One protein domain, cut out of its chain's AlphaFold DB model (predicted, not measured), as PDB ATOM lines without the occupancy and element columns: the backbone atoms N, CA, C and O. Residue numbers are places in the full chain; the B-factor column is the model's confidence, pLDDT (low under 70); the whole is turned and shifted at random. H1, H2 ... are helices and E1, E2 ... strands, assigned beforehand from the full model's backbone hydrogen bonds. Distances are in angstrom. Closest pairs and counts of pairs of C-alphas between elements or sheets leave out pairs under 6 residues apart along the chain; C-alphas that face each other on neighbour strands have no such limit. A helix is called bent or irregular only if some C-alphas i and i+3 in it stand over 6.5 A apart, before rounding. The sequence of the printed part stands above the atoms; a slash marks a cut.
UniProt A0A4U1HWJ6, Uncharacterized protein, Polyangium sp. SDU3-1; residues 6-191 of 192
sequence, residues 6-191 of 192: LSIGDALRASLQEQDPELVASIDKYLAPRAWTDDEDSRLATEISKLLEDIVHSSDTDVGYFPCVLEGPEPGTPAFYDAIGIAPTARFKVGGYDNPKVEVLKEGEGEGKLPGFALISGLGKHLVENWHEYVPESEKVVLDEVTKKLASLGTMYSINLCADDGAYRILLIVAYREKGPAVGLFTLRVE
ATOM      1  N   LEU A   6     222.051 228.494 270.583       96.31
ATOM      2  CA  LEU A   6     223.076 229.461 270.958       96.31
ATOM      3  C   LEU A   6     222.469 230.532 271.866       96.31
ATOM      4  O   LEU A   6     221.431 231.123 271.554       96.31
ATOM      5  N   SER A   7     223.167 230.820 272.960       95.88
ATOM      6  CA  SER A   7     222.903 231.951 273.842       95.88
ATOM      7  C   SER A   7     224.123 232.873 273.880       95.88
ATOM      8  O   SER A   7     225.224 232.384 274.114       95.88
ATOM      9  N   ILE A   8     223.941 234.176 273.628       92.38
ATOM     10  CA  ILE A   8     225.018 235.199 273.545       92.38
ATOM     11  C   ILE A   8     224.724 236.454 274.389       92.38
ATOM     12  O   ILE A   8     225.259 237.527 274.137       92.38
ATOM     13  N   GLY A   9     223.838 236.341 275.380       89.44
ATOM     14  CA  GLY A   9     223.345 237.472 276.166       89.44
ATOM     15  C   GLY A   9     222.230 238.243 275.451       89.44
ATOM     16  O   GLY A   9     222.372 238.670 274.304       89.44
ATOM     17  N   ASP A  10     221.109 238.454 276.141       88.69
ATOM     18  CA  ASP A  10     219.914 239.056 275.534       88.69
ATOM     19  C   ASP A  10     220.149 240.511 275.092       88.69
ATOM     20  O   ASP A  10     219.664 240.927 274.042       88.69
ATOM     21  N   ALA A  11     220.945 241.273 275.853       89.88
ATOM     22  CA  ALA A  11     221.291 242.656 275.520       89.88
ATOM     23  C   ALA A  11     222.165 242.756 274.261       89.88
ATOM     24  O   ALA A  11     221.892 243.582 273.392       89.88
ATOM     25  N   LEU A  12     223.177 241.888 274.127       90.19
ATOM     26  CA  LEU A  12     224.004 241.834 272.921       90.19
ATOM     27  C   LEU A  12     223.157 241.442 271.717       90.19
ATOM     28  O   LEU A  12     223.212 242.094 270.681       90.19
ATOM     29  N   ARG A  13     222.332 240.402 271.864       91.31
ATOM     30  CA  ARG A  13     221.455 239.947 270.788       91.31
ATOM     31  C   ARG A  13     220.483 241.040 270.340       91.31
ATOM     32  O   ARG A  13     220.299 241.213 269.141       91.31
ATOM     33  N   ALA A  14     219.888 241.779 271.278       91.81
ATOM     34  CA  ALA A  14     219.027 242.916 270.963       91.81
ATOM     35  C   ALA A  14     219.796 244.026 270.228       91.81
ATOM     36  O   ALA A  14     219.308 244.532 269.222       91.81
ATOM     37  N   SER A  15     221.017 244.342 270.673       91.62
ATOM     38  CA  SER A  15     221.888 245.317 270.007       91.62
ATOM     39  C   SER A  15     222.233 244.898 268.575       91.62
ATOM     40  O   SER A  15     222.158 245.721 267.669       91.62
ATOM     41  N   LEU A  16     222.576 243.623 268.349       89.50
ATOM     42  CA  LEU A  16     222.833 243.094 267.006       89.50
ATOM     43  C   LEU A  16     221.572 243.149 266.142       89.50
ATOM     44  O   LEU A  16     221.642 243.568 264.999       89.50
ATOM     45  N   GLN A  17     220.413 242.787 266.695       92.12
ATOM     46  CA  GLN A  17     219.136 242.811 265.977       92.12
ATOM     47  C   GLN A  17     218.726 244.224 265.534       92.12
ATOM     48  O   GLN A  17     218.078 244.362 264.494       92.12
ATOM     49  N   GLU A  18     219.055 245.245 266.330       92.81
ATOM     50  CA  GLU A  18     218.790 246.654 266.022       92.81
ATOM     51  C   GLU A  18     219.762 247.210 264.972       92.81
ATOM     52  O   GLU A  18     219.340 247.948 264.084       92.81
ATOM     53  N   GLN A  19     221.045 246.848 265.062       88.12
ATOM     54  CA  GLN A  19     222.088 247.337 264.156       88.12
ATOM     55  C   GLN A  19     222.078 246.615 262.806       88.12
ATOM     56  O   GLN A  19     222.199 247.261 261.766       88.12
ATOM     57  N   ASP A  20     221.930 245.292 262.830       87.62
ATOM     58  CA  ASP A  20     221.983 244.422 261.660       87.62
ATOM     59  C   ASP A  20     221.022 243.217 261.809       87.62
ATOM     60  O   ASP A  20     221.385 242.138 262.302       87.62
ATOM     61  N   PRO A  21     219.753 243.371 261.389       89.38
ATOM     62  CA  PRO A  21     218.772 242.297 261.466       89.38
ATOM     63  C   PRO A  21     219.094 241.110 260.543       89.38
ATOM     64  O   PRO A  21     218.659 239.991 260.828       89.38
ATOM     65  N   GLU A  22     219.838 241.330 259.453       88.19
ATOM     66  CA  GLU A  22     220.217 240.280 258.499       88.19
ATOM     67  C   GLU A  22     221.308 239.376 259.080       88.19
ATOM     68  O   GLU A  22     221.278 238.152 258.890       88.19
ATOM     69  N   LEU A  23     222.209 239.945 259.882       87.19
ATOM     70  CA  LEU A  23     223.183 239.181 260.651       87.19
ATOM     71  C   LEU A  23     222.509 238.252 261.670       87.19
ATOM     72  O   LEU A  23     222.849 237.069 261.744       87.19
ATOM     73  N   VAL A  24     221.522 238.738 262.432       90.50
ATOM     74  CA  VAL A  24     220.787 237.877 263.383       90.50
ATOM     75  C   VAL A  24     220.008 236.785 262.650       90.50
ATOM     76  O   VAL A  24     220.040 235.627 263.072       90.50
ATOM     77  N   ALA A  25     219.382 237.106 261.514       90.00
ATOM     78  CA  ALA A  25     218.731 236.106 260.670       90.00
ATOM     79  C   ALA A  25     219.722 235.038 260.162       90.00
ATOM     80  O   ALA A  25     219.389 233.850 260.128       90.00
ATOM     81  N   SER A  26     220.953 235.440 259.829       88.62
ATOM     82  CA  SER A  26     222.030 234.529 259.426       88.62
ATOM     83  C   SER A  26     222.501 233.630 260.573       88.62
ATOM     84  O   SER A  26     222.739 232.443 260.358       88.62
ATOM     85  N   ILE A  27     222.586 234.145 261.804       90.19
ATOM     86  CA  ILE A  27     222.850 233.320 262.994       90.19
ATOM     87  C   ILE A  27     221.726 232.285 263.163       90.19
ATOM     88  O   ILE A  27     221.999 231.088 263.284       90.19
ATOM     89  N   ASP A  28     220.467 232.725 263.094       91.50
ATOM     90  CA  ASP A  28     219.277 231.897 263.344       91.50
ATOM     91  C   ASP A  28     219.022 230.816 262.288       91.50
ATOM     92  O   ASP A  28     218.334 229.816 262.547       91.50
ATOM     93  N   LYS A  29     219.609 230.979 261.099       89.00
ATOM     94  CA  LYS A  29     219.660 229.950 260.058       89.00
ATOM     95  C   LYS A  29     220.354 228.683 260.554       89.00
ATOM     96  O   LYS A  29     219.880 227.583 260.264       89.00
ATOM     97  N   TYR A  30     221.444 228.840 261.303       87.69
ATOM     98  CA  TYR A  30     222.294 227.738 261.757       87.69
ATOM     99  C   TYR A  30     222.042 227.358 263.216       87.69
ATOM    100  O   TYR A  30     222.086 226.178 263.566       87.69
ATOM    101  N   LEU A  31     221.786 228.350 264.070       92.69
ATOM    102  CA  LEU A  31     221.785 228.219 265.522       92.69
ATOM    103  C   LEU A  31     220.490 228.800 266.085       92.69
ATOM    104  O   LEU A  31     220.246 229.997 266.006       92.69
ATOM    105  N   ALA A  32     219.646 227.956 266.673       92.62
ATOM    106  CA  ALA A  32     218.398 228.417 267.262       92.62
ATOM    107  C   ALA A  32     218.658 229.309 268.496       92.62
ATOM    108  O   ALA A  32     219.540 229.002 269.300       92.62
ATOM    109  N   PRO A  33     217.870 230.375 268.704       92.25
ATOM    110  CA  PRO A  33     217.992 231.202 269.896       92.25
ATOM    111  C   PRO A  33     217.724 230.412 271.178       92.25
ATOM    112  O   PRO A  33     216.727 229.695 271.284       92.25
ATOM    113  N   ARG A  34     218.566 230.636 272.188       90.44
ATOM    114  CA  ARG A  34     218.327 230.276 273.590       90.44
ATOM    115  C   ARG A  34     218.460 231.530 274.447       90.44
ATOM    116  O   ARG A  34     219.455 232.248 274.336       90.44
ATOM    117  N   ALA A  35     217.473 231.776 275.305       89.69
ATOM    118  CA  ALA A  35     217.523 232.880 276.261       89.69
ATOM    119  C   ALA A  35     218.742 232.743 277.178       89.69
ATOM    120  O   ALA A  35     219.113 231.625 277.550       89.69
ATOM    121  N   TRP A  36     219.354 233.869 277.529       91.75
ATOM    122  CA  TRP A  36     220.438 233.865 278.501       91.75
ATOM    123  C   TRP A  36     219.904 233.541 279.900       91.75
ATOM    124  O   TRP A  36     218.854 234.034 280.316       91.75
ATOM    125  N   THR A  37     220.622 232.702 280.636       89.19
ATOM    126  CA  THR A  37     220.261 232.251 281.985       89.19
ATOM    127  C   THR A  37     221.372 232.627 282.965       89.19
ATOM    128  O   THR A  37     222.520 232.764 282.575       89.19
ATOM    129  N   ASP A  38     221.073 232.812 284.254       88.25
ATOM    130  CA  ASP A  38     222.112 233.011 285.289       88.25
ATOM    131  C   ASP A  38     222.549 231.666 285.904       88.25
ATOM    132  O   ASP A  38     222.611 231.487 287.123       88.25
ATOM    133  N   ASP A  39     222.769 230.674 285.040       93.31
ATOM    134  CA  ASP A  39     223.263 229.355 285.429       93.31
ATOM    135  C   ASP A  39     224.799 229.312 285.485       93.31
ATOM    136  O   ASP A  39     225.500 230.275 285.163       93.31
ATOM    137  N   GLU A  40     225.334 228.184 285.957       94.06
ATOM    138  CA  GLU A  40     226.780 227.966 286.081       94.06
ATOM    139  C   GLU A  40     227.512 228.171 284.747       94.06
ATOM    140  O   GLU A  40     228.557 228.818 284.707       94.06
ATOM    141  N   ASP A  41     226.928 227.701 283.649       94.81
ATOM    142  CA  ASP A  41     227.527 227.748 282.315       94.81
ATOM    143  C   ASP A  41     227.661 229.178 281.803       94.81
ATOM    144  O   ASP A  41     228.705 229.579 281.284       94.81
ATOM    145  N   SER A  42     226.617 229.971 282.014       94.25
ATOM    146  CA  SER A  42     226.572 231.377 281.630       94.25
ATOM    147  C   SER A  42     227.528 232.222 282.479       94.25
ATOM    148  O   SER A  42     228.191 233.131 281.966       94.25
ATOM    149  N   ARG A  43     227.685 231.896 283.770       95.44
ATOM    150  CA  ARG A  43     228.684 232.535 284.645       95.44
ATOM    151  C   ARG A  43     230.111 232.199 284.224       95.44
ATOM    152  O   ARG A  43     230.931 233.111 284.161       95.44
ATOM    153  N   LEU A  44     230.389 230.941 283.878       95.12
ATOM    154  CA  LEU A  44     231.689 230.523 283.346       95.12
ATOM    155  C   LEU A  44     232.007 231.233 282.024       95.12
ATOM    156  O   LEU A  44     233.090 231.794 281.881       95.12
ATOM    157  N   ALA A  45     231.055 231.278 281.086       95.94
ATOM    158  CA  ALA A  45     231.210 232.013 279.830       95.94
ATOM    159  C   ALA A  45     231.546 233.492 280.086       95.94
ATOM    160  O   ALA A  45     232.457 234.049 279.473       95.94
ATOM    161  N   THR A  46     230.837 234.115 281.033       95.50
ATOM    162  CA  THR A  46     231.047 235.515 281.424       95.50
ATOM    163  C   THR A  46     232.420 235.737 282.052       95.50
ATOM    164  O   THR A  46     233.077 236.720 281.726       95.50
ATOM    165  N   GLU A  47     232.873 234.846 282.939       95.44
ATOM    166  CA  GLU A  47     234.210 234.931 283.539       95.44
ATOM    167  C   GLU A  47     235.302 234.895 282.466       95.44
ATOM    168  O   GLU A  47     236.227 235.703 282.504       95.44
ATOM    169  N   ILE A  48     235.170 234.000 281.484       94.69
ATOM    170  CA  ILE A  48     236.137 233.857 280.391       94.69
ATOM    171  C   ILE A  48     236.133 235.098 279.491       94.69
ATOM    172  O   ILE A  48     237.197 235.623 279.181       94.69
ATOM    173  N   SER A  49     234.954 235.587 279.095       94.12
ATOM    174  CA  SER A  49     234.819 236.787 278.255       94.12
ATOM    175  C   SER A  49     235.372 238.043 278.934       94.12
ATOM    176  O   SER A  49     236.032 238.836 278.271       94.12
ATOM    177  N   LYS A  50     235.202 238.194 280.255       94.62
ATOM    178  CA  LYS A  50     235.745 239.337 281.010       94.62
ATOM    179  C   LYS A  50     237.262 239.462 280.946       94.62
ATOM    180  O   LYS A  50     237.772 240.568 281.020       94.62
ATOM    181  N   LEU A  51     237.990 238.356 280.786       93.50
ATOM    182  CA  LEU A  51     239.446 238.419 280.616       93.50
ATOM    183  C   LEU A  51     239.836 239.134 279.317       93.50
ATOM    184  O   LEU A  51     240.934 239.664 279.230       93.50
ATOM    185  N   LEU A  52     238.942 239.157 278.327       90.81
ATOM    186  CA  LEU A  52     239.145 239.766 277.015       90.81
ATOM    187  C   LEU A  52     238.430 241.115 276.865       90.81
ATOM    188  O   LEU A  52     238.325 241.596 275.743       90.81
ATOM    189  N   GLU A  53     237.917 241.725 277.940       88.56
ATOM    190  CA  GLU A  53     237.083 242.937 277.829       88.56
ATOM    191  C   GLU A  53     237.813 244.127 277.184       88.56
ATOM    192  O   GLU A  53     237.195 244.896 276.450       88.56
ATOM    193  N   ASP A  54     239.130 244.212 277.388       85.88
ATOM    194  CA  ASP A  54     240.003 245.231 276.796       85.88
ATOM    195  C   ASP A  54     240.664 244.776 275.482       85.88
ATOM    196  O   ASP A  54     241.379 245.553 274.847       85.88
ATOM    197  N   ILE A  55     240.464 243.519 275.071       84.69
ATOM    198  CA  ILE A  55     241.068 242.967 273.858       84.69
ATOM    199  C   ILE A  55     240.063 243.036 272.722       84.69
ATOM    200  O   ILE A  55     239.062 242.317 272.682       84.69
ATOM    201  N   VAL A  56     240.401 243.862 271.741       75.81
ATOM    202  CA  VAL A  56     239.692 243.935 270.476       75.81
ATOM    203  C   VAL A  56     240.690 243.653 269.367       75.81
ATOM    204  O   VAL A  56     241.672 244.373 269.201       75.81
ATOM    205  N   HIS A  57     240.470 242.568 268.630       66.88
ATOM    206  CA  HIS A  57     241.336 242.215 267.513       66.88
ATOM    207  C   HIS A  57     240.771 242.787 266.216       66.88
ATOM    208  O   HIS A  57     239.610 242.559 265.880       66.88
ATOM    209  N   SER A  58     241.618 243.492 265.465       47.41
ATOM    210  CA  SER A  58     241.225 244.112 264.205       47.41
ATOM    211  C   SER A  58     241.051 243.058 263.108       47.41
ATOM    212  O   SER A  58     242.023 242.571 262.527       47.41
ATOM    213  N   SER A  59     239.808 242.729 262.785       50.44
ATOM    214  CA  SER A  59     239.429 242.394 261.411       50.44
ATOM    215  C   SER A  59     238.427 243.455 260.978       50.44
ATOM    216  O   SER A  59     237.235 243.307 261.235       50.44
ATOM    217  N   ASP A  60     238.956 244.579 260.480       47.66
ATOM    218  CA  ASP A  60     238.299 245.763 259.888       47.66
ATOM    219  C   ASP A  60     237.213 246.505 260.697       47.66
ATOM    220  O   ASP A  60     236.925 247.670 260.433       47.66
ATOM    221  N   THR A  61     236.668 245.885 261.737       54.34
ATOM    222  CA  THR A  61     235.792 246.464 262.754       54.34
ATOM    223  C   THR A  61     236.190 245.912 264.112       54.34
ATOM    224  O   THR A  61     236.471 244.724 264.272       54.34
ATOM    225  N   ASP A  62     236.218 246.805 265.089       60.09
ATOM    226  CA  ASP A  62     236.557 246.512 266.471       60.09
ATOM    227  C   ASP A  62     235.413 245.723 267.135       60.09
ATOM    228  O   ASP A  62     234.510 246.304 267.739       60.09
ATOM    229  N   VAL A  63     235.416 244.390 267.003       74.38
ATOM    230  CA  VAL A  63     234.437 243.512 267.665       74.38
ATOM    231  C   VAL A  63     235.090 242.770 268.827       74.38
ATOM    232  O   VAL A  63     236.046 242.015 268.656       74.38
ATOM    233  N   GLY A  64     234.545 242.973 270.027       86.31
ATOM    234  CA  GLY A  64     234.987 242.281 271.233       86.31
ATOM    235  C   GLY A  64     234.619 240.792 271.266       86.31
ATOM    236  O   GLY A  64     233.982 240.238 270.364       86.31
ATOM    237  N   TYR A  65     235.006 240.142 272.361       91.00
ATOM    238  CA  TYR A  65     234.676 238.748 272.643       91.00
ATOM    239  C   TYR A  65     233.564 238.670 273.679       91.00
ATOM    240  O   TYR A  65     233.753 239.016 274.844       91.00
ATOM    241  N   PHE A  66     232.408 238.172 273.267       93.25
ATOM    242  CA  PHE A  66     231.222 238.085 274.109       93.25
ATOM    243  C   PHE A  66     231.030 236.669 274.647       93.25
ATOM    244  O   PHE A  66     231.411 235.708 273.979       93.25
ATOM    245  N   PRO A  67     230.431 236.496 275.831       95.56
ATOM    246  CA  PRO A  67     230.217 235.170 276.383       95.56
ATOM    247  C   PRO A  67     229.150 234.424 275.578       95.56
ATOM    248  O   PRO A  67     228.147 235.007 275.163       95.56
ATOM    249  N   CYS A  68     229.341 233.121 275.374       96.75
ATOM    250  CA  CYS A  68     228.342 232.285 274.725       96.75
ATOM    251  C   CYS A  68     228.201 230.896 275.352       96.75
ATOM    252  O   CYS A  68     229.142 230.333 275.919       96.75
ATOM    253  N   VAL A  69     226.996 230.340 275.219       96.88
ATOM    254  CA  VAL A  69     226.658 228.962 275.583       96.88
ATOM    255  C   VAL A  69     226.024 228.290 274.371       96.88
ATOM    256  O   VAL A  69     225.059 228.806 273.805       96.88
ATOM    257  N   LEU A  70     226.573 227.144 273.972       96.19
ATOM    258  CA  LEU A  70     226.158 226.383 272.798       96.19
ATOM    259  C   LEU A  70     225.680 224.993 273.229       96.19
ATOM    260  O   LEU A  70     226.450 224.205 273.771       96.19
ATOM    261  N   GLU A  71     224.420 224.667 272.967       94.88
ATOM    262  CA  GLU A  71     223.837 223.371 273.321       94.88
ATOM    263  C   GLU A  71     223.523 222.569 272.058       94.88
ATOM    264  O   GLU A  71     222.800 223.032 271.173       94.88
ATOM    265  N   GLY A  72     224.064 221.356 271.967       93.12
ATOM    266  CA  GLY A  72     223.882 220.491 270.810       93.12
ATOM    267  C   GLY A  72     224.938 219.388 270.728       93.12
ATOM    268  O   GLY A  72     225.681 219.169 271.686       93.12
ATOM    269  N   PRO A  73     224.998 218.676 269.590       92.62
ATOM    270  CA  PRO A  73     226.020 217.665 269.337       92.62
ATOM    271  C   PRO A  73     227.437 218.250 269.345       92.62
ATOM    272  O   PRO A  73     227.635 219.429 269.050       92.62
ATOM    273  N   GLU A  74     228.427 217.395 269.602       93.00
ATOM    274  CA  GLU A  74     229.845 217.758 269.537       93.00
ATOM    275  C   GLU A  74     230.216 218.360 268.166       93.00
ATOM    276  O   GLU A  74     229.927 217.734 267.132       93.00
ATOM    277  N   PRO A  75     230.870 219.537 268.125       90.31
ATOM    278  CA  PRO A  75     231.278 220.159 266.872       90.31
ATOM    279  C   PRO A  75     232.170 219.249 266.018       90.31
ATOM    280  O   PRO A  75     233.038 218.539 266.513       90.31
ATOM    281  N   GLY A  76     231.954 219.265 264.701       85.88
ATOM    282  CA  GLY A  76     232.729 218.455 263.752       85.88
ATOM    283  C   GLY A  76     232.254 217.001 263.606       85.88
ATOM    284  O   GLY A  76     232.761 216.279 262.748       85.88
ATOM    285  N   THR A  77     231.252 216.566 264.376       88.56
ATOM    286  CA  THR A  77     230.591 215.265 264.172       88.56
ATOM    287  C   THR A  77     229.506 215.340 263.087       88.56
ATOM    288  O   THR A  77     228.941 216.412 262.864       88.56
ATOM    289  N   PRO A  78     229.132 214.224 262.425       89.25
ATOM    290  CA  PRO A  78     228.022 214.218 261.464       89.25
ATOM    291  C   PRO A  78     226.717 214.786 262.038       89.25
ATOM    292  O   PRO A  78     226.038 215.552 261.367       89.25
ATOM    293  N   ALA A  79     226.420 214.495 263.309       90.94
ATOM    294  CA  ALA A  79     225.238 215.016 263.991       90.94
ATOM    295  C   ALA A  79     225.247 216.550 264.118       90.94
ATOM    296  O   ALA A  79     224.191 217.169 264.033       90.94
ATOM    297  N   PHE A  80     226.419 217.168 264.297       91.00
ATOM    298  CA  PHE A  80     226.558 218.625 264.301       91.00
ATOM    299  C   PHE A  80     226.250 219.218 262.922       91.00
ATOM    300  O   PHE A  80     225.444 220.138 262.815       91.00
ATOM    301  N   TYR A  81     226.846 218.654 261.869       88.69
ATOM    302  CA  TYR A  81     226.627 219.078 260.482       88.69
ATOM    303  C   TYR A  81     225.159 218.934 260.051       88.69
ATOM    304  O   TYR A  81     224.582 219.860 259.478       88.69
ATOM    305  N   ASP A  82     224.525 217.818 260.418       89.81
ATOM    306  CA  ASP A  82     223.093 217.594 260.210       89.81
ATOM    307  C   ASP A  82     222.241 218.630 260.963       89.81
ATOM    308  O   ASP A  82     221.235 219.107 260.435       89.81
ATOM    309  N   ALA A  83     222.640 219.007 262.183       91.12
ATOM    310  CA  ALA A  83     221.897 219.948 263.017       91.12
ATOM    311  C   ALA A  83     221.982 221.405 262.528       91.12
ATOM    312  O   ALA A  83     220.994 222.130 262.657       91.12
ATOM    313  N   ILE A  84     223.107 221.821 261.933       88.38
ATOM    314  CA  ILE A  84     223.240 223.132 261.262       88.38
ATOM    315  C   ILE A  84     222.745 223.112 259.807       88.38
ATOM    316  O   ILE A  84     222.719 224.150 259.150       88.38
ATOM    317  N   GLY A  85     222.360 221.942 259.288       86.12
ATOM    318  CA  GLY A  85     221.836 221.787 257.932       86.12
ATOM    319  C   GLY A  85     222.880 221.979 256.829       86.12
ATOM    320  O   GLY A  85     222.517 222.366 255.717       86.12
ATOM    321  N   ILE A  86     224.161 221.718 257.109       79.81
ATOM    322  CA  ILE A  86     225.236 221.830 256.119       79.81
ATOM    323  C   ILE A  86     225.978 220.505 256.008       79.81
ATOM    324  O   ILE A  86     226.460 219.977 257.002       79.81
ATOM    325  N   ALA A  87     226.118 219.979 254.790       72.25
ATOM    326  CA  ALA A  87     226.858 218.741 254.582       72.25
ATOM    327  C   ALA A  87     228.342 218.910 254.984       72.25
ATOM    328  O   ALA A  87     228.953 219.909 254.603       72.25
ATOM    329  N   PRO A  88     228.977 217.920 255.644       65.12
ATOM    330  CA  PRO A  88     230.390 218.001 256.047       65.12
ATOM    331  C   PRO A  88     231.363 218.251 254.881       65.12
ATOM    332  O   PRO A  88     232.463 218.770 255.056       65.12
ATOM    333  N   THR A  89     230.965 217.841 253.674       64.69
ATOM    334  CA  THR A  89     231.727 217.980 252.428       64.69
ATOM    335  C   THR A  89     231.376 219.239 251.640       64.69
ATOM    336  O   THR A  89     232.066 219.548 250.666       64.69
ATOM    337  N   ALA A  90     230.327 219.969 252.028       58.62
ATOM    338  CA  ALA A  90     229.951 221.224 251.398       58.62
ATOM    339  C   ALA A  90     230.924 222.315 251.852       58.62
ATOM    340  O   ALA A  90     230.627 223.093 252.743       58.62
ATOM    341  N   ARG A  91     232.108 222.358 251.239       55.81
ATOM    342  CA  ARG A  91     232.993 223.524 251.286       55.81
ATOM    343  C   ARG A  91     232.594 224.449 250.151       55.81
ATOM    344  O   ARG A  91     233.161 224.385 249.062       55.81
ATOM    345  N   PHE A  92     231.555 225.242 250.364       60.34
ATOM    346  CA  PHE A  92     231.279 226.350 249.458       60.34
ATOM    347  C   PHE A  92     232.004 227.584 249.975       60.34
ATOM    348  O   PHE A  92     232.124 227.792 251.183       60.34
ATOM    349  N   LYS A  93     232.529 228.375 249.038       60.75
ATOM    350  CA  LYS A  93     233.177 229.634 249.370       60.75
ATOM    351  C   LYS A  93     232.118 230.712 249.545       60.75
ATOM    352  O   LYS A  93     231.417 231.011 248.582       60.75
ATOM    353  N   VAL A  94     232.037 231.312 250.726       57.69
ATOM    354  CA  VAL A  94     231.319 232.578 250.941       57.69
ATOM    355  C   VAL A  94     232.382 233.651 251.150       57.69
ATOM    356  O   VAL A  94     233.248 233.487 252.005       57.69
ATOM    357  N   GLY A  95     232.426 234.663 250.280       57.03
ATOM    358  CA  GLY A  95     233.490 235.679 250.318       57.03
ATOM    359  C   GLY A  95     234.916 235.118 250.169       57.03
ATOM    360  O   GLY A  95     235.872 235.722 250.628       57.03
ATOM    361  N   GLY A  96     235.087 233.928 249.570       60.50
ATOM    362  CA  GLY A  96     236.395 233.269 249.429       60.50
ATOM    363  C   GLY A  96     236.758 232.256 250.528       60.50
ATOM    364  O   GLY A  96     237.729 231.513 250.339       60.50
ATOM    365  N   TYR A  97     235.956 232.155 251.595       62.47
ATOM    366  CA  TYR A  97     236.196 231.317 252.778       62.47
ATOM    367  C   TYR A  97     235.364 230.034 252.807       62.47
ATOM    368  O   TYR A  97     234.204 230.037 252.407       62.47
ATOM    369  N   ASP A  98     235.942 228.947 253.327       67.00
ATOM    370  CA  ASP A  98     235.235 227.678 253.525       67.00
ATOM    371  C   ASP A  98     234.116 227.832 254.576       67.00
ATOM    372  O   ASP A  98     234.394 228.190 255.721       67.00
ATOM    373  N   ASN A  99     232.871 227.513 254.207       69.50
ATOM    374  CA  ASN A  99     231.717 227.525 255.110       69.50
ATOM    375  C   ASN A  99     231.007 226.158 255.128       69.50
ATOM    376  O   ASN A  99     230.638 225.683 254.055       69.50
ATOM    377  N   PRO A 100     230.748 225.545 256.300       76.06
ATOM    378  CA  PRO A 100     231.253 225.885 257.628       76.06
ATOM    379  C   PRO A 100     232.701 225.416 257.785       76.06
ATOM    380  O   PRO A 100     233.109 224.398 257.215       76.06
ATOM    381  N   LYS A 101     233.469 226.098 258.634       78.19
ATOM    382  CA  LYS A 101     234.806 225.641 259.033       78.19
ATOM    383  C   LYS A 101     234.817 225.337 260.524       78.19
ATOM    384  O   LYS A 101     234.689 226.238 261.348       78.19
ATOM    385  N   VAL A 102     234.983 224.057 260.854       80.12
ATOM    386  CA  VAL A 102     235.119 223.576 262.234       80.12
ATOM    387  C   VAL A 102     236.540 223.068 262.444       80.12
ATOM    388  O   VAL A 102     237.005 222.203 261.702       80.12
ATOM    389  N   GLU A 103     237.228 223.597 263.451       77.31
ATOM    390  CA  GLU A 103     238.588 223.206 263.823       77.31
ATOM    391  C   GLU A 103     238.606 222.707 265.271       77.31
ATOM    392  O   GLU A 103     238.191 223.414 266.187       77.31
ATOM    393  N   VAL A 104     239.090 221.476 265.470       77.25
ATOM    394  CA  VAL A 104     239.325 220.910 266.807       77.25
ATOM    395  C   VAL A 104     240.662 221.406 267.319       77.25
ATOM    396  O   VAL A 104     241.677 221.297 266.625       77.25
ATOM    397  N   LEU A 105     240.676 221.906 268.546       67.12
ATOM    398  CA  LEU A 105     241.847 222.499 269.161       67.12
ATOM    399  C   LEU A 105     242.387 221.501 270.182       67.12
ATOM    400  O   LEU A 105     241.721 221.140 271.149       67.12
ATOM    401  N   LYS A 106     243.596 221.000 269.932       57.12
ATOM    402  CA  LYS A 106     244.312 220.134 270.871       57.12
ATOM    403  C   LYS A 106     245.505 220.908 271.407       57.12
ATOM    404  O   LYS A 106     246.228 221.507 270.613       57.12
ATOM    405  N   GLU A 107     245.745 220.847 272.715       45.44
ATOM    406  CA  GLU A 107     247.058 221.204 273.257       45.44
ATOM    407  C   GLU A 107     248.117 220.309 272.584       45.44
ATOM    408  O   GLU A 107     248.051 219.080 272.668       45.44
ATOM    409  N   GLY A 108     249.070 220.903 271.857       41.78
ATOM    410  CA  GLY A 108     250.284 220.209 271.418       41.78
ATOM    411  C   GLY A 108     250.798 220.549 270.018       41.78
ATOM    412  O   GLY A 108     250.041 220.858 269.100       41.78
ATOM    413  N   GLU A 109     252.115 220.411 269.870       35.44
ATOM    414  CA  GLU A 109     252.914 220.718 268.680       35.44
ATOM    415  C   GLU A 109     252.631 219.766 267.494       35.44
ATOM    416  O   GLU A 109     252.222 218.605 267.658       35.44
ATOM    417  N   GLY A 110     252.808 220.285 266.275       37.84
ATOM    418  CA  GLY A 110     252.697 219.560 265.006       37.84
ATOM    419  C   GLY A 110     252.226 220.452 263.851       37.84
ATOM    420  O   GLY A 110     251.456 221.390 264.059       37.84
ATOM    421  N   GLU A 111     252.655 220.138 262.625       36.22
ATOM    422  CA  GLU A 111     252.218 220.846 261.415       36.22
ATOM    423  C   GLU A 111     250.687 220.849 261.305       36.22
ATOM    424  O   GLU A 111     250.019 219.813 261.335       36.22
ATOM    425  N   GLY A 112     250.115 222.045 261.180       47.25
ATOM    426  CA  GLY A 112     248.686 222.230 260.977       47.25
ATOM    427  C   GLY A 112     247.832 222.344 262.242       47.25
ATOM    428  O   GLY A 112     246.630 222.578 262.090       47.25
ATOM    429  N   LYS A 113     248.418 222.255 263.442       56.75
ATOM    430  CA  LYS A 113     247.756 222.617 264.702       56.75
ATOM    431  C   LYS A 113     248.051 224.079 265.033       56.75
ATOM    432  O   LYS A 113     249.199 224.504 264.988       56.75
ATOM    433  N   LEU A 114     247.006 224.844 265.327       63.19
ATOM    434  CA  LEU A 114     247.124 226.229 265.770       63.19
ATOM    435  C   LEU A 114     247.079 226.260 267.303       63.19
ATOM    436  O   LEU A 114     246.228 225.575 267.878       63.19
ATOM    437  N   PRO A 115     247.958 227.021 267.977       73.00
ATOM    438  CA  PRO A 115     247.817 227.244 269.410       73.00
ATOM    439  C   PRO A 115     246.506 227.995 269.679       73.00
ATOM    440  O   PRO A 115     246.078 228.805 268.858       73.00
ATOM    441  N   GLY A 116     245.858 227.738 270.818       73.56
ATOM    442  CA  GLY A 116     244.541 228.320 271.108       73.56
ATOM    443  C   GLY A 116     244.528 229.852 271.065       73.56
ATOM    444  O   GLY A 116     243.585 230.419 270.514       73.56
ATOM    445  N   PHE A 117     245.611 230.512 271.500       78.81
ATOM    446  CA  PHE A 117     245.732 231.970 271.409       78.81
ATOM    447  C   PHE A 117     245.622 232.462 269.961       78.81
ATOM    448  O   PHE A 117     244.949 233.455 269.719       78.81
ATOM    449  N   ALA A 118     246.220 231.744 268.998       77.31
ATOM    450  CA  ALA A 118     246.180 232.102 267.583       77.31
ATOM    451  C   ALA A 118     244.768 231.993 267.006       77.31
ATOM    452  O   ALA A 118     244.424 232.703 266.075       77.31
ATOM    453  N   LEU A 119     243.921 231.126 267.554       72.88
ATOM    454  CA  LEU A 119     242.540 230.991 267.093       72.88
ATOM    455  C   LEU A 119     241.642 232.064 267.686       72.88
ATOM    456  O   LEU A 119     240.798 232.600 266.974       72.88
ATOM    457  N   ILE A 120     241.860 232.406 268.957       80.69
ATOM    458  CA  ILE A 120     241.167 233.527 269.591       80.69
ATOM    459  C   ILE A 120     241.528 234.818 268.863       80.69
ATOM    460  O   ILE A 120     240.625 235.495 268.371       80.69
ATOM    461  N   SER A 121     242.816 235.098 268.662       76.88
ATOM    462  CA  SER A 121     243.269 236.277 267.916       76.88
ATOM    463  C   SER A 121     243.002 236.206 266.410       76.88
ATOM    464  O   SER A 121     242.969 237.237 265.739       76.88
ATOM    465  N   GLY A 122     242.713 235.021 265.864       74.25
ATOM    466  CA  GLY A 122     242.459 234.804 264.435       74.25
ATOM    467  C   GLY A 122     243.722 234.804 263.569       74.25
ATOM    468  O   GLY A 122     243.635 234.962 262.351       74.25
ATOM    469  N   LEU A 123     244.895 234.613 264.175       74.44
ATOM    470  CA  LEU A 123     246.152 234.407 263.470       74.44
ATOM    471  C   LEU A 123     246.116 233.112 262.649       74.44
ATOM    472  O   LEU A 123     245.944 232.000 263.157       74.44
ATOM    473  N   GLY A 124     246.340 233.255 261.343       71.19
ATOM    474  CA  GLY A 124     246.534 232.124 260.444       71.19
ATOM    475  C   GLY A 124     247.846 231.383 260.719       71.19
ATOM    476  O   GLY A 124     248.787 231.940 261.274       71.19
ATOM    477  N   LYS A 125     247.948 230.128 260.257       74.00
ATOM    478  CA  LYS A 125     249.114 229.241 260.485       74.00
ATOM    479  C   LYS A 125     250.466 229.877 260.157       74.00
ATOM    480  O   LYS A 125     251.422 229.659 260.881       74.00
ATOM    481  N   HIS A 126     250.524 230.668 259.090       73.31
ATOM    482  CA  HIS A 126     251.741 231.341 258.634       73.31
ATOM    483  C   HIS A 126     252.101 232.587 259.460       73.31
ATOM    484  O   HIS A 126     253.222 233.065 259.363       73.31
ATOM    485  N   LEU A 127     251.167 233.114 260.260       79.62
ATOM    486  CA  LEU A 127     251.387 234.272 261.132       79.62
ATOM    487  C   LEU A 127     251.792 233.859 262.547       79.62
ATOM    488  O   LEU A 127     252.363 234.661 263.275       79.62
ATOM    489  N   VAL A 128     251.518 232.612 262.946       80.81
ATOM    490  CA  VAL A 128     251.805 232.127 264.304       80.81
ATOM    491  C   VAL A 128     253.292 232.198 264.637       80.81
ATOM    492  O   VAL A 128     253.632 232.514 265.770       80.81
ATOM    493  N   GLU A 129     254.185 231.944 263.680       81.69
ATOM    494  CA  GLU A 129     255.636 232.017 263.916       81.69
ATOM    495  C   GLU A 129     256.102 233.448 264.233       81.69
ATOM    496  O   GLU A 129     256.998 233.641 265.054       81.69
ATOM    497  N   ASN A 130     255.416 234.451 263.675       85.75
ATOM    498  CA  ASN A 130     255.697 235.874 263.869       85.75
ATOM    499  C   ASN A 130     254.599 236.566 264.687       85.75
ATOM    500  O   ASN A 130     254.351 237.754 264.516       85.75
ATOM    501  N   TRP A 131     253.926 235.838 265.583       85.44
ATOM    502  CA  TRP A 131     252.765 236.352 266.321       85.44
ATOM    503  C   TRP A 131     253.042 237.686 267.034       85.44
ATOM    504  O   TRP A 131     252.148 238.520 267.134       85.44
ATOM    505  N   HIS A 132     254.278 237.894 267.493       86.38
ATOM    506  CA  HIS A 132     254.732 239.079 268.224       86.38
ATOM    507  C   HIS A 132     254.695 240.363 267.382       86.38
ATOM    508  O   HIS A 132     254.726 241.458 267.936       86.38
ATOM    509  N   GLU A 133     254.617 240.240 266.053       86.94
ATOM    510  CA  GLU A 133     254.411 241.363 265.134       86.94
ATOM    511  C   GLU A 133     252.943 241.821 265.088       86.94
ATOM    512  O   GLU A 133     252.661 242.935 264.652       86.94
ATOM    513  N   TYR A 134     252.011 240.977 265.545       81.88
ATOM    514  CA  TYR A 134     250.563 241.175 265.405       81.88
ATOM    515  C   TYR A 134     249.821 241.260 266.738       81.88
ATOM    516  O   TYR A 134     248.749 241.852 266.805       81.88
ATOM    517  N   VAL A 135     250.362 240.637 267.783       84.62
ATOM    518  CA  VAL A 135     249.755 240.567 269.110       84.62
ATOM    519  C   VAL A 135     250.800 241.018 270.131       84.62
ATOM    520  O   VAL A 135     251.842 240.366 270.252       84.62
ATOM    521  N   PRO A 136     250.555 242.110 270.875       89.19
ATOM    522  CA  PRO A 136     251.402 242.511 271.991       89.19
ATOM    523  C   PRO A 136     251.566 241.383 273.016       89.19
ATOM    524  O   PRO A 136     250.626 240.641 273.297       89.19
ATOM    525  N   GLU A 137     252.738 241.286 273.649       89.31
ATOM    526  CA  GLU A 137     253.004 240.258 274.673       89.31
ATOM    527  C   GLU A 137     251.949 240.272 275.795       89.31
ATOM    528  O   GLU A 137     251.508 239.218 276.244       89.31
ATOM    529  N   SER A 138     251.491 241.457 276.214       90.50
ATOM    530  CA  SER A 138     250.444 241.599 277.232       90.50
ATOM    531  C   SER A 138     249.123 240.949 276.818       90.50
ATOM    532  O   SER A 138     248.496 240.286 277.639       90.50
ATOM    533  N   GLU A 139     248.720 241.088 275.555       89.69
ATOM    534  CA  GLU A 139     247.516 240.441 275.027       89.69
ATOM    535  C   GLU A 139     247.722 238.937 274.886       89.69
ATOM    536  O   GLU A 139     246.849 238.157 275.260       89.69
ATOM    537  N   LYS A 140     248.902 238.498 274.427       88.00
ATOM    538  CA  LYS A 140     249.215 237.068 274.338       88.00
ATOM    539  C   LYS A 140     249.085 236.373 275.692       88.00
ATOM    540  O   LYS A 140     248.521 235.284 275.746       88.00
ATOM    541  N   VAL A 141     249.576 236.979 276.775       90.50
ATOM    542  CA  VAL A 141     249.452 236.412 278.131       90.50
ATOM    543  C   VAL A 141     247.986 236.169 278.493       90.50
ATOM    544  O   VAL A 141     247.646 235.091 278.986       90.50
ATOM    545  N   VAL A 142     247.116 237.134 278.197       91.69
ATOM    546  CA  VAL A 142     245.672 237.030 278.441       91.69
ATOM    547  C   VAL A 142     245.033 235.957 277.550       91.69
ATOM    548  O   VAL A 142     244.294 235.103 278.038       91.69
ATOM    549  N   LEU A 143     245.352 235.938 276.254       90.25
ATOM    550  CA  LEU A 143     244.840 234.945 275.303       90.25
ATOM    551  C   LEU A 143     245.274 233.514 275.669       90.25
ATOM    552  O   LEU A 143     244.493 232.567 275.529       90.25
ATOM    553  N   ASP A 144     246.501 233.342 276.163       89.38
ATOM    554  CA  ASP A 144     247.006 232.070 276.678       89.38
ATOM    555  C   ASP A 144     246.259 231.643 277.951       89.38
ATOM    556  O   ASP A 144     245.958 230.458 278.120       89.38
ATOM    557  N   GLU A 145     245.935 232.576 278.851       91.94
ATOM    558  CA  GLU A 145     245.134 232.290 280.047       91.94
ATOM    559  C   GLU A 145     243.715 231.840 279.680       91.94
ATOM    560  O   GLU A 145     243.244 230.809 280.169       91.94
ATOM    561  N   VAL A 146     243.059 232.561 278.771       92.06
ATOM    562  CA  VAL A 146     241.734 232.202 278.248       92.06
ATOM    563  C   VAL A 146     241.766 230.829 277.583       92.06
ATOM    564  O   VAL A 146     240.899 229.995 277.846       92.06
ATOM    565  N   THR A 147     242.794 230.563 276.774       90.06
ATOM    566  CA  THR A 147     242.999 229.255 276.140       90.06
ATOM    567  C   THR A 147     243.091 228.148 277.186       90.06
ATOM    568  O   THR A 147     242.396 227.143 277.071       90.06
ATOM    569  N   LYS A 148     243.900 228.333 278.236       90.19
ATOM    570  CA  LYS A 148     244.036 227.350 279.323       90.19
ATOM    571  C   LYS A 148     242.720 227.129 280.061       90.19
ATOM    572  O   LYS A 148     242.372 225.986 280.347       90.19
ATOM    573  N   LYS A 149     241.973 228.200 280.350       93.12
ATOM    574  CA  LYS A 149     240.653 228.103 280.988       93.12
ATOM    575  C   LYS A 149     239.689 227.292 280.126       93.12
ATOM    576  O   LYS A 149     239.123 226.324 280.624       93.12
ATOM    577  N   LEU A 150     239.564 227.605 278.838       92.69
ATOM    578  CA  LEU A 150     238.713 226.851 277.913       92.69
ATOM    579  C   LEU A 150     239.153 225.382 277.793       92.69
ATOM    580  O   LEU A 150     238.320 224.487 277.917       92.69
ATOM    581  N   ALA A 151     240.452 225.116 277.641       89.81
ATOM    582  CA  ALA A 151     240.988 223.756 277.561       89.81
ATOM    583  C   ALA A 151     240.739 222.940 278.842       89.81
ATOM    584  O   ALA A 151     240.521 221.732 278.774       89.81
ATOM    585  N   SER A 152     240.721 223.592 280.012       91.94
ATOM    586  CA  SER A 152     240.417 222.931 281.289       91.94
ATOM    587  C   SER A 152     238.953 222.498 281.425       91.94
ATOM    588  O   SER A 152     238.656 221.595 282.207       91.94
ATOM    589  N   LEU A 153     238.042 223.118 280.665       93.31
ATOM    590  CA  LEU A 153     236.619 222.777 280.673       93.31
ATOM    591  C   LEU A 153     236.312 221.586 279.759       93.31
ATOM    592  O   LEU A 153     235.409 220.809 280.064       93.31
ATOM    593  N   GLY A 154     237.048 221.423 278.658       91.56
ATOM    594  CA  GLY A 154     236.861 220.314 277.728       91.56
ATOM    595  C   GLY A 154     237.570 220.516 276.390       91.56
ATOM    596  O   GLY A 154     238.471 221.343 276.258       91.56
ATOM    597  N   THR A 155     237.162 219.752 275.375       90.06
ATOM    598  CA  THR A 155     237.757 219.849 274.035       90.06
ATOM    599  C   THR A 155     237.387 221.186 273.412       90.06
ATOM    600  O   THR A 155     236.213 221.492 273.220       90.06
ATOM    601  N   MET A 156     238.388 221.985 273.072       89.81
ATOM    602  CA  MET A 156     238.174 223.283 272.457       89.81
ATOM    603  C   MET A 156     237.868 223.147 270.960       89.81
ATOM    604  O   MET A 156     238.502 222.369 270.247       89.81
ATOM    605  N   TYR A 157     236.927 223.947 270.472       88.50
ATOM    606  CA  TYR A 157     236.521 224.009 269.075       88.50
ATOM    607  C   TYR A 157     236.443 225.459 268.607       88.50
ATOM    608  O   TYR A 157     235.886 226.308 269.301       88.50
ATOM    609  N   SER A 158     236.952 225.725 267.404       87.38
ATOM    610  CA  SER A 158     236.615 226.926 266.640       87.38
ATOM    611  C   SER A 158     235.572 226.569 265.589       87.38
ATOM    612  O   SER A 158     235.776 225.656 264.787       87.38
ATOM    613  N   ILE A 159     234.447 227.275 265.600       88.25
ATOM    614  CA  ILE A 159     233.350 227.115 264.649       88.25
ATOM    615  C   ILE A 159     233.196 228.439 263.912       88.25
ATOM    616  O   ILE A 159     232.891 229.459 264.522       88.25
ATOM    617  N   ASN A 160     233.392 228.406 262.600       86.81
ATOM    618  CA  ASN A 160     233.191 229.544 261.716       86.81
ATOM    619  C   ASN A 160     231.988 229.265 260.819       86.81
ATOM    620  O   ASN A 160     231.960 228.248 260.113       86.81
ATOM    621  N   LEU A 161     231.032 230.187 260.838       86.56
ATOM    622  CA  LEU A 161     229.867 230.205 259.962       86.56
ATOM    623  C   LEU A 161     229.857 231.535 259.209       86.56
ATOM    624  O   LEU A 161     230.092 232.583 259.806       86.56
ATOM    625  N   CYS A 162     229.593 231.515 257.909       83.62
ATOM    626  CA  CYS A 162     229.452 232.752 257.139       83.62
ATOM    627  C   CYS A 162     228.014 233.265 257.206       83.62
ATOM    628  O   CYS A 162     227.078 232.476 257.054       83.62
ATOM    629  N   ALA A 163     227.855 234.573 257.403       81.06
ATOM    630  CA  ALA A 163     226.579 235.240 257.212       81.06
ATOM    631  C   ALA A 163     226.206 235.283 255.720       81.06
ATOM    632  O   ALA A 163     227.067 235.159 254.841       81.06
ATOM    633  N   ASP A 164     224.910 235.411 255.430       75.44
ATOM    634  CA  ASP A 164     224.399 235.342 254.055       75.44
ATOM    635  C   ASP A 164     224.770 236.574 253.214       75.44
ATOM    636  O   ASP A 164     224.800 236.492 251.986       75.44
ATOM    637  N   ASP A 165     225.118 237.685 253.863       71.06
ATOM    638  CA  ASP A 165     225.641 238.893 253.217       71.06
ATOM    639  C   ASP A 165     227.068 238.721 252.667       71.06
ATOM    640  O   ASP A 165     227.532 239.517 251.849       71.06
ATOM    641  N   GLY A 166     227.762 237.659 253.089       69.06
ATOM    642  CA  GLY A 166     229.149 237.378 252.749       69.06
ATOM    643  C   GLY A 166     230.169 238.358 253.328       69.06
ATOM    644  O   GLY A 166     231.339 238.250 252.961       69.06
ATOM    645  N   ALA A 167     229.748 239.264 254.215       73.94
ATOM    646  CA  ALA A 167     230.593 240.268 254.856       73.94
ATOM    647  C   ALA A 167     230.999 239.847 256.275       73.94
ATOM    648  O   ALA A 167     232.157 240.031 256.658       73.94
ATOM    649  N   TYR A 168     230.086 239.227 257.035       78.44
ATOM    650  CA  TYR A 168     230.389 238.757 258.388       78.44
ATOM    651  C   TYR A 168     230.712 237.265 258.453       78.44
ATOM    652  O   TYR A 168     230.069 236.398 257.850       78.44
ATOM    653  N   ARG A 169     231.673 236.948 259.317       82.00
ATOM    654  CA  ARG A 169     231.923 235.608 259.839       82.00
ATOM    655  C   ARG A 169     231.497 235.567 261.298       82.00
ATOM    656  O   ARG A 169     231.978 236.344 262.119       82.00
ATOM    657  N   ILE A 170     230.617 234.630 261.616       87.62
ATOM    658  CA  ILE A 170     230.227 234.288 262.979       87.62
ATOM    659  C   ILE A 170     231.262 233.296 263.498       87.62
ATOM    660  O   ILE A 170     231.364 232.177 262.988       87.62
ATOM    661  N   LEU A 171     232.035 233.708 264.501       88.75
ATOM    662  CA  LEU A 171     233.068 232.885 265.112       88.75
ATOM    663  C   LEU A 171     232.652 232.507 266.534       88.75
ATOM    664  O   LEU A 171     232.448 233.364 267.394       88.75
ATOM    665  N   LEU A 172     232.569 231.202 266.782       92.50
ATOM    666  CA  LEU A 172     232.439 230.636 268.118       92.50
ATOM    667  C   LEU A 172     233.739 229.936 268.498       92.50
ATOM    668  O   LEU A 172     234.270 229.137 267.726       92.50
ATOM    669  N   ILE A 173     234.222 230.198 269.706       92.19
ATOM    670  CA  ILE A 173     235.358 229.493 270.299       92.19
ATOM    671  C   ILE A 173     234.866 228.895 271.601       92.19
ATOM    672  O   ILE A 173     234.687 229.611 272.581       92.19
ATOM    673  N   VAL A 174     234.596 227.595 271.593       94.31
ATOM    674  CA  VAL A 174     233.876 226.924 272.680       94.31
ATOM    675  C   VAL A 174     234.655 225.739 273.218       94.31
ATOM    676  O   VAL A 174     235.273 224.992 272.465       94.31
ATOM    677  N   ALA A 175     234.591 225.541 274.526       94.81
ATOM    678  CA  ALA A 175     234.976 224.305 275.178       94.81
ATOM    679  C   ALA A 175     233.767 223.364 275.202       94.81
ATOM    680  O   ALA A 175     232.788 223.608 275.912       94.81
ATOM    681  N   TYR A 176     233.819 222.298 274.407       94.31
ATOM    682  CA  TYR A 176     232.827 221.232 274.427       94.31
ATOM    683  C   TYR A 176     233.050 220.327 275.635       94.31
ATOM    684  O   TYR A 176     234.152 219.820 275.859       94.31
ATOM    685  N   ARG A 177     231.977 220.099 276.392       93.19
ATOM    686  CA  ARG A 177     231.977 219.301 277.617       93.19
ATOM    687  C   ARG A 177     231.127 218.061 277.381       93.19
ATOM    688  O   ARG A 177     230.012 218.170 276.888       93.19
ATOM    689  N   GLU A 178     231.616 216.883 277.769       84.38
ATOM    690  CA  GLU A 178     230.850 215.629 277.622       84.38
ATOM    691  C   GLU A 178     229.511 215.659 278.376       84.38
ATOM    692  O   GLU A 178     228.573 214.936 278.037       84.38
ATOM    693  N   LYS A 179     229.437 216.477 279.431       85.94
ATOM    694  CA  LYS A 179     228.245 216.683 280.246       85.94
ATOM    695  C   LYS A 179     227.913 218.167 280.271       85.94
ATOM    696  O   LYS A 179     228.628 218.948 280.893       85.94
ATOM    697  N   GLY A 180     226.798 218.513 279.641       89.50
ATOM    698  CA  GLY A 180     226.261 219.868 279.604       89.50
ATOM    699  C   GLY A 180     226.605 220.633 278.321       89.50
ATOM    700  O   GLY A 180     227.252 220.092 277.425       89.50
ATOM    701  N   PRO A 181     226.143 221.886 278.217       94.06
ATOM    702  CA  PRO A 181     226.414 222.759 277.080       94.06
ATOM    703  C   PRO A 181     227.911 223.013 276.866       94.06
ATOM    704  O   PRO A 181     228.706 222.947 277.803       94.06
ATOM    705  N   ALA A 182     228.308 223.377 275.655       96.31
ATOM    706  CA  ALA A 182     229.613 223.977 275.426       96.31
ATOM    707  C   ALA A 182     229.605 225.444 275.887       96.31
ATOM    708  O   ALA A 182     228.604 226.148 275.746       96.31
ATOM    709  N   VAL A 183     230.724 225.897 276.445       96.81
ATOM    710  CA  VAL A 183     230.893 227.243 277.018       96.81
ATOM    711  C   VAL A 183     232.024 227.944 276.291       96.81
ATOM    712  O   VAL A 183     233.060 227.327 276.042       96.81
ATOM    713  N   GLY A 184     231.865 229.221 275.956       95.62
ATOM    714  CA  GLY A 184     232.957 229.942 275.327       95.62
ATOM    715  C   GLY A 184     232.654 231.367 274.922       95.62
ATOM    716  O   GLY A 184     232.000 232.113 275.649       95.62
ATOM    717  N   LEU A 185     233.204 231.732 273.771       94.56
ATOM    718  CA  LEU A 185     233.223 233.082 273.239       94.56
ATOM    719  C   LEU A 185     232.502 233.134 271.894       94.56
ATOM    720  O   LEU A 185     232.657 232.245 271.054       94.56
ATOM    721  N   PHE A 186     231.738 234.196 271.694       93.50
ATOM    722  CA  PHE A 186     231.162 234.623 270.431       93.50
ATOM    723  C   PHE A 186     231.849 235.916 270.001       93.50
ATOM    724  O   PHE A 186     232.001 236.845 270.793       93.50
ATOM    725  N   THR A 187     232.237 235.988 268.738       90.19
ATOM    726  CA  THR A 187     232.679 237.230 268.113       90.19
ATOM    727  C   THR A 187     232.261 237.240 266.646       90.19
ATOM    728  O   THR A 187     231.894 236.208 266.072       90.19
ATOM    729  N   LEU A 188     232.292 238.420 266.046       85.44
ATOM    730  CA  LEU A 188     232.012 238.632 264.635       85.44
ATOM    731  C   LEU A 188     233.289 239.129 263.980       85.44
ATOM    732  O   LEU A 188     234.005 239.939 264.558       85.44
ATOM    733  N   ARG A 189     233.565 238.661 262.768       78.38
ATOM    734  CA  ARG A 189     234.653 239.198 261.953       78.38
ATOM    735  C   ARG A 189     234.108 239.729 260.649       78.38
ATOM    736  O   ARG A 189     233.464 238.975 259.924       78.38
ATOM    737  N   VAL A 190     234.373 240.999 260.374       72.31
ATOM    738  CA  VAL A 190     234.170 241.593 259.054       72.31
ATOM    739  C   VAL A 190     235.414 241.316 258.233       72.31
ATOM    740  O   VAL A 190     236.526 241.515 258.712       72.31
ATOM    741  N   GLU A 191     235.224 240.834 257.015       61.00
ATOM    742  CA  GLU A 191     236.312 240.684 256.052       61.00
ATOM    743  C   GLU A 191     236.126 241.731 254.953       61.00
ATOM    744  O   GLU A 191     235.097 241.710 254.271       61.00
TER     745      GLU A 191
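Overview. This is residues 6 to 191 of the 192 residues of an uncharacterized protein of Polyangium sp. SDU3-1 (UniProt A0A4U1HWJ6). A strongly twisted sheet of five strands, E3, E9, E8, E7 and E6, forms the core; H7 is over one face, H2 with H1 packed on it is over the other, and H3 covers E3 and E9. H5 packs on H7, H6 lies farthest out, and two small hairpins, E1 with E2 and E4 with E5, sit near the ends of E9 and E7. The printed part has 186 residues, with seven named helices and nine named strands in the order H1 H2 H3 E1 E2 E3 H4 E4 E5 E6 H5 H6 H7 E7 E8 E9. The class is mixed and each sheet is antiparallel. The whole is compact, with a radius of gyration of the C-alphas of 15.5 A and spans of 38 by 37 by 34 A.

Arrangement. H1, residues 10 to 19, touches H2, residues 21 to 30, at a steep tilt of 55 degrees, with Gln 17 and Val 24 closest, their C-alphas 5.8 A apart. The sheet runs E3, residues 66 to 71, E9, residues 182 to 190, E8, residues 168 to 176, E7, residues 155 to 162, and E6, residues 101 to 105. N 68 and O 184 are 2.9 A apart, N 185 and O 173 2.8 A, N 157 and O 174 2.8 A, and N 103 and O 158 2.9 A, within hydrogen-bond range. E7, E8 and E9 form a meander, each strand the antiparallel neighbour of the one before. H2 is on the sheet, its closest C-alphas to E8 those of Ile 27 and Ile 170, 7.4 A apart. H3, residues 40 to 50, runs along E3 at 19 degrees on the local plane, at a height over the sheet of 7.9 A. The hairpin E1, residues 57 to 59, and E2, residues 61 to 63, has N 61 and O 59 2.7 A apart. H4, residues 78 to 84, only just touches H2, with 3 pairs of C-alphas within 8 A, the closest Tyr 30 and Ile 84, 4.7 A. The hairpin E4, residues 92 to 94, and E5, residues 97 to 99, has N 94 and O 97 3.0 A apart. H7, residues 137 to 153, is on the opposite face from H2, and its residues 140 to 147 touch H5, residues 116 to 121, with the C-alphas of Phe 117 and Leu 143 5.0 A apart. H6, residues 128 to 133, is close to H5 but not clearly touching, with the C-alphas of Ala 118 and Val 128 6.5 A apart. In H1, H3, H4, H5 and H7 every O i to N i+4 pair is within hydrogen-bond range; H2 has 5 of 6, and irregular H6, with C-alphas 129 and 132 8.3 A apart, has 0 of 2, beside 2 of 3 O i to N i+3 pairs.

Along the chain. H1 begins at C-alpha 10, (219.914, 239.056, 275.534). H7 measures 24.7 A, E7 22.8 A, E8 23.9 A and E9 24.5 A, which ends at C-alpha 190, (234.170, 241.593, 259.054).

Size, cuts and confidence. The C-alphas of Glu 18 and Gly 110 are the two farthest apart, 43.4 A. The printed part has no cut and no long link. Mean pLDDT of the printed part is 82.7; residues 57 to 62, 88 to 99, 105 to 114, 166 and 191 are under 70.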